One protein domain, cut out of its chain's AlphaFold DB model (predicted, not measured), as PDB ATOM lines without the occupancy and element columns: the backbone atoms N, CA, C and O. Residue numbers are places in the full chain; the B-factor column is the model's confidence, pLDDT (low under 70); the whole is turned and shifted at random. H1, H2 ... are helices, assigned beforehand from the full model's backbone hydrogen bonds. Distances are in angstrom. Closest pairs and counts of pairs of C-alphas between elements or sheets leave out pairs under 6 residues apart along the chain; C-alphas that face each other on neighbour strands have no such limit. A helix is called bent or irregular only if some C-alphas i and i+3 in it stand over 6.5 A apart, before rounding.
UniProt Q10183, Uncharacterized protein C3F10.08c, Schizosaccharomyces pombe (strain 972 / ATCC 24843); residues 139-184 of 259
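AT A GLANCE: This is residues 139 to 184 of the 259 residues of the protein "Uncharacterized protein C3F10.08c" of Schizosaccharomyces pombe (strain 972 / ATCC 24843) (UniProt Q10183). A staggered helical hairpin with a bent first helix: H1b and H2 run opposite ways, partly side by side, and H1a turns off steeply from H1b and comes near H2. The 46 printed residues hold two named helices, H1 then H2, and no named strand: all helix. The whole is compact, with a radius of gyration of the C-alphas of 10.7 A, and elongated, spanning 33 by 21 by 13 A.

HOW THE PARTS SIT: H1, residues 139 to 158, was assigned as one helix by its hydrogen bonds but is bent, C-alphas 146 and 149 being 7.3 A apart. Its arms H1a, residues 139 to 146, and H1b, residues 149 to 158, stand at a steep tilt of 69 degrees, only just short of about perpendicular. H1b and H2, residues 167 to 180, form a hairpin at a shallow tilt of 5 degrees, opposite ways. H2 touches H1b with residues 169 to 173 alone; the closest C-alphas, of Leu 150 and Ile 169, are 6.9 A apart. H1a and H2 are near each other. Every O i to N i+4 pair is within hydrogen-bond range in H1a, 5 of 6 in H1b and 8 of 10 in H2.

IN THESE COORDINATES: H1a begins at C-alpha 139 (180.019, 38.451, 149.180) and measures 10.6 A; H1b measures 14.3 A. H2 measures 20.7 A, ending at C-alpha 180 (175.918, 49.822, 150.336).

THE WHOLE: The C-alphas farthest apart, of Gly 159 and Gly 182, are 33.2 A apart. The link from H1 to H2 is short, 8 residues. The printed part has no cut, and no printed residue is under 70 in pLDDT.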
ATOM      1  N   LEU A 139     181.097  37.577 148.710       94.05
ATOM      2  CA  LEU A 139     180.019  38.451 149.180       94.05
ATOM      3  C   LEU A 139     179.572  38.146 150.614       94.05
ATOM      4  O   LEU A 139     179.086  39.058 151.291       94.05
ATOM      5  N   GLU A 140     179.685  36.901 151.076       94.31
ATOM      6  CA  GLU A 140     179.262  36.513 152.424       94.31
ATOM      7  C   GLU A 140     180.264  37.011 153.460       94.31
ATOM      8  O   GLU A 140     179.874  37.638 154.448       94.31
ATOM      9  N   LEU A 141     181.557  36.860 153.175       94.68
ATOM     10  CA  LEU A 141     182.617  37.403 154.015       94.68
ATOM     11  C   LEU A 141     182.579  38.936 154.050       94.68
ATOM     12  O   LEU A 141     182.678  39.531 155.124       94.68
ATOM     13  N   GLN A 142     182.338  39.603 152.914       94.58
ATOM     14  CA  GLN A 142     182.135  41.058 152.900       94.58
ATOM     15  C   GLN A 142     180.973  41.504 153.790       94.58
ATOM     16  O   GLN A 142     181.094  42.513 154.491       94.58
ATOM     17  N   LYS A 143     179.842  40.793 153.733       94.73
ATOM     18  CA  LYS A 143     178.662  41.062 154.563       94.73
ATOM     19  C   LYS A 143     179.004  40.912 156.042       94.73
ATOM     20  O   LYS A 143     178.910  41.890 156.783       94.73
ATOM     21  N   LEU A 144     179.549  39.760 156.434       94.20
ATOM     22  CA  LEU A 144     179.951  39.476 157.811       94.20
ATOM     23  C   LEU A 144     180.927  40.527 158.361       94.20
ATOM     24  O   LEU A 144     180.715  41.060 159.450       94.20
ATOM     25  N   LEU A 145     181.966  40.885 157.600       94.37
ATOM     26  CA  LEU A 145     182.948  41.889 158.022       94.37
ATOM     27  C   LEU A 145     182.305  43.265 158.242       94.37
ATOM     28  O   LEU A 145     182.592  43.930 159.241       94.37
ATOM     29  N   ARG A 146     181.408  43.690 157.343       94.07
ATOM     30  CA  ARG A 146     180.720  44.990 157.431       94.07
ATOM     31  C   ARG A 146     179.676  45.033 158.547       94.07
ATOM     32  O   ARG A 146     179.502  46.079 159.169       94.07
ATOM     33  N   GLU A 147     178.988  43.925 158.790       94.25
ATOM     34  CA  GLU A 147     177.923  43.800 159.788       94.25
ATOM     35  C   GLU A 147     178.435  43.423 161.182       94.25
ATOM     36  O   GLU A 147     177.696  43.570 162.157       94.25
ATOM     37  N   SER A 148     179.691  42.978 161.296       95.00
ATOM     38  CA  SER A 148     180.321  42.504 162.537       95.00
ATOM     39  C   SER A 148     180.075  43.416 163.738       95.00
ATOM     40  O   SER A 148     179.872  42.932 164.841       95.00
ATOM     41  N   HIS A 149     180.030  44.736 163.544       93.78
ATOM     42  CA  HIS A 149     179.789  45.690 164.628       93.78
ATOM     43  C   HIS A 149     178.345  45.629 165.143       93.78
ATOM     44  O   HIS A 149     178.122  45.707 166.346       93.78
ATOM     45  N   LEU A 150     177.361  45.423 164.260       94.24
ATOM     46  CA  LEU A 150     175.965  45.228 164.662       94.24
ATOM     47  C   LEU A 150     175.751  43.863 165.325       94.24
ATOM     48  O   LEU A 150     175.018  43.776 166.310       94.24
ATOM     49  N   LEU A 151     176.387  42.812 164.797       94.22
ATOM     50  CA  LEU A 151     176.332  41.465 165.374       94.22
ATOM     51  C   LEU A 151     177.047  41.409 166.728       94.22
ATOM     52  O   LEU A 151     176.570  40.759 167.654       94.22
ATOM     53  N   HIS A 152     178.145  42.149 166.884       93.41
ATOM     54  CA  HIS A 152     178.847  42.284 168.154       93.41
ATOM     55  C   HIS A 152     178.020  43.084 169.166       93.41
ATOM     56  O   HIS A 152     177.856  42.640 170.293       93.41
ATOM     57  N   GLU A 153     177.402  44.204 168.769       91.02
ATOM     58  CA  GLU A 153     176.458  44.936 169.631       91.02
ATOM     59  C   GLU A 153     175.274  44.065 170.083       91.02
ATOM     60  O   GLU A 153     174.772  44.239 171.194       91.02
ATOM     61  N   ALA A 154     174.809  43.150 169.230       90.86
ATOM     62  CA  ALA A 154     173.771  42.181 169.564       90.86
ATOM     63  C   ALA A 154     174.270  41.120 170.548       90.86
ATOM     64  O   ALA A 154     173.650  40.905 171.587       90.86
ATOM     65  N   THR A 155     175.419  40.523 170.238       91.09
ATOM     66  CA  THR A 155     176.091  39.507 171.053       91.09
ATOM     67  C   THR A 155     176.393  40.045 172.448       91.09
ATOM     68  O   THR A 155     176.129  39.373 173.434       91.09
ATOM     69  N   SER A 156     176.850  41.293 172.563       90.15
ATOM     70  CA  SER A 156     177.106  41.941 173.853       90.15
ATOM     71  C   SER A 156     175.839  42.159 174.690       90.15
ATOM     72  O   SER A 156     175.940  42.332 175.900       90.15
ATOM     73  N   ARG A 157     174.642  42.146 174.083       88.54
ATOM     74  CA  ARG A 157     173.359  42.241 174.805       88.54
ATOM     75  C   ARG A 157     172.801  40.880 175.206       88.54
ATOM     76  O   ARG A 157     172.175  40.786 176.254       88.54
ATOM     77  N   THR A 158     172.964  39.859 174.367       87.04
ATOM     78  CA  THR A 158     172.399  38.515 174.595       87.04
ATOM     79  C   THR A 158     173.388  37.548 175.246       87.04
ATOM     80  O   THR A 158     172.976  36.510 175.752       87.04
ATOM     81  N   GLY A 159     174.686  37.856 175.220       86.90
ATOM     82  CA  GLY A 159     175.773  36.969 175.643       86.90
ATOM     83  C   GLY A 159     176.048  35.808 174.681       86.90
ATOM     84  O   GLY A 159     176.945  35.009 174.934       86.90
ATOM     85  N   GLN A 160     175.296  35.694 173.583       87.20
ATOM     86  CA  GLN A 160     175.393  34.585 172.637       87.20
ATOM     87  C   GLN A 160     175.980  35.064 171.315       87.20
ATOM     88  O   GLN A 160     175.454  35.992 170.700       87.20
ATOM     89  N   VAL A 161     177.055  34.410 170.871       86.49
ATOM     90  CA  VAL A 161     177.682  34.682 169.575       86.49
ATOM     91  C   VAL A 161     176.754  34.169 168.479       86.49
ATOM     92  O   VAL A 161     176.683  32.969 168.222       86.49
ATOM     93  N   GLN A 162     176.023  35.081 167.848       84.45
ATOM     94  CA  GLN A 162     175.146  34.776 166.723       84.45
ATOM     95  C   GLN A 162     175.734  35.389 165.452       84.45
ATOM     96  O   GLN A 162     175.937  36.599 165.364       84.45
ATOM     97  N   LEU A 163     176.009  34.536 164.462       86.38
ATOM     98  CA  LEU A 163     176.473  34.956 163.133       86.38
ATOM     99  C   LEU A 163     175.314  35.337 162.203       86.38
ATOM    100  O   LEU A 163     175.534  35.883 161.126       86.38
ATOM    101  N   VAL A 164     174.078  35.056 162.617       87.81
ATOM    102  CA  VAL A 164     172.863  35.341 161.857       87.81
ATOM    103  C   VAL A 164     172.156  36.542 162.476       87.81
ATOM    104  O   VAL A 164     171.918  36.596 163.681       87.81
ATOM    105  N   ALA A 165     171.813  37.524 161.644       89.21
ATOM    106  CA  ALA A 165     171.092  38.708 162.086       89.21
ATOM    107  C   ALA A 165     169.604  38.395 162.308       89.21
ATOM    108  O   ALA A 165     168.834  38.262 161.353       89.21
ATOM    109  N   GLU A 166     169.177  38.354 163.569       90.53
ATOM    110  CA  GLU A 166     167.784  38.098 163.944       90.53
ATOM    111  C   GLU A 166     167.061  39.351 164.474       90.53
ATOM    112  O   GLU A 166     167.657  40.367 164.856       90.53
ATOM    113  N   GLY A 167     165.724  39.304 164.448       90.93
ATOM    114  CA  GLY A 167     164.847  40.327 165.025       90.93
ATOM    115  C   GLY A 167     165.148  41.759 164.562       90.93
ATOM    116  O   GLY A 167     165.181  42.065 163.368       90.93
ATOM    117  N   LYS A 168     165.363  42.667 165.526       91.70
ATOM    118  CA  LYS A 168     165.626  44.099 165.273       91.70
ATOM    119  C   LYS A 168     166.962  44.345 164.557       91.70
ATOM    120  O   LYS A 168     167.082  45.329 163.828       91.70
ATOM    121  N   ILE A 169     167.957  43.478 164.751       93.71
ATOM    122  CA  ILE A 169     169.283  43.622 164.127       93.71
ATOM    123  C   ILE A 169     169.189  43.343 162.630       93.71
ATOM    124  O   ILE A 169     169.756  44.099 161.844       93.71
ATOM    125  N   ARG A 170     168.362  42.365 162.232       94.88
ATOM    126  CA  ARG A 170     168.062  42.065 160.825       94.88
ATOM    127  C   ARG A 170     167.643  43.306 160.039       94.88
ATOM    128  O   ARG A 170     168.151  43.549 158.950       94.88
ATOM    129  N   HIS A 171     166.762  44.138 160.596       94.78
ATOM    130  CA  HIS A 171     166.312  45.363 159.926       94.78
ATOM    131  C   HIS A 171     167.449  46.373 159.723       94.78
ATOM    132  O   HIS A 171     167.552  46.973 158.653       94.78
ATOM    133  N   LYS A 172     168.333  46.533 160.716       94.27
ATOM    134  CA  LYS A 172     169.500  47.422 160.610       94.27
ATOM    135  C   LYS A 172     170.501  46.922 159.573       94.27
ATOM    136  O   LYS A 172     170.982  47.719 158.770       94.27
ATOM    137  N   VAL A 173     170.779  45.620 159.569       95.12
ATOM    138  CA  VAL A 173     171.637  44.957 158.578       95.12
ATOM    139  C   VAL A 173     171.093  45.172 157.165       95.12
ATOM    140  O   VAL A 173     171.795  45.690 156.299       95.12
ATOM    141  N   VAL A 174     169.804  44.902 156.947       95.05
ATOM    142  CA  VAL A 174     169.157  45.102 155.640       95.05
ATOM    143  C   VAL A 174     169.238  46.566 155.191       95.05
ATOM    144  O   VAL A 174     169.585  46.840 154.043       95.05
ATOM    145  N   GLN A 175     169.004  47.532 156.085       94.88
ATOM    146  CA  GLN A 175     169.175  48.956 155.770       94.88
ATOM    147  C   GLN A 175     170.629  49.321 155.427       94.88
ATOM    148  O   GLN A 175     170.872  50.156 154.552       94.88
ATOM    149  N   GLN A 176     171.613  48.710 156.095       93.88
ATOM    150  CA  GLN A 176     173.022  48.882 155.747       93.88
ATOM    151  C   GLN A 176     173.333  48.308 154.360       93.88
ATOM    152  O   GLN A 176     174.052  48.965 153.609       93.88
ATOM    153  N   HIS A 177     172.756  47.164 153.988       94.35
ATOM    154  CA  HIS A 177     172.913  46.567 152.654       94.35
ATOM    155  C   HIS A 177     172.325  47.436 151.558       94.35
ATOM    156  O   HIS A 177     173.010  47.737 150.583       94.35
ATOM    157  N   ILE A 178     171.101  47.923 151.752       95.47
ATOM    158  CA  ILE A 178     170.466  48.855 150.819       95.47
ATOM    159  C   ILE A 178     171.352  50.094 150.636       95.47
ATOM    160  O   ILE A 178     171.571  50.533 149.510       95.47
ATOM    161  N   ALA A 179     171.936  50.621 151.718       93.94
ATOM    162  CA  ALA A 179     172.840  51.764 151.629       93.94
ATOM    163  C   ALA A 179     174.160  51.462 150.897       93.94
ATOM    164  O   ALA A 179     174.676  52.326 150.189       93.94
ATOM    165  N   GLN A 180     174.708  50.254 151.047       92.70
ATOM    166  CA  GLN A 180     175.918  49.822 150.336       92.70
ATOM    167  C   GLN A 180     175.673  49.657 148.832       92.70
ATOM    168  O   GLN A 180     176.538  50.014 148.038       92.70
ATOM    169  N   LEU A 181     174.479  49.201 148.440       94.15
ATOM    170  CA  LEU A 181     174.047  49.105 147.041       94.15
ATOM    171  C   LEU A 181     173.734  50.474 146.401       94.15
ATOM    172  O   LEU A 181     173.328  50.537 145.243       94.15
ATOM    173  N   GLY A 182     173.924  51.579 147.130       94.10
ATOM    174  CA  GLY A 182     173.700  52.946 146.646       94.10
ATOM    175  C   GLY A 182     172.395  53.585 147.124       94.10
ATOM    176  O   GLY A 182     172.088  54.718 146.745       94.10
ATOM    177  N   GLY A 183     171.634  52.905 147.984       93.29
ATOM    178  CA  GLY A 183     170.470  53.475 148.650       93.29
ATOM    179  C   GLY A 183     170.847  54.650 149.556       93.29
ATOM    180  O   GLY A 183     171.870  54.657 150.244       93.29
ATOM    181  N   LYS A 184     170.004  55.681 149.582       91.48
ATOM    182  CA  LYS A 184     170.202  56.827 150.475       91.48
ATOM    183  C   LYS A 184     169.652  56.477 151.854       91.48
ATOM    184  O   LYS A 184     168.511  56.049 151.969       91.48
TER     185      LYS A 184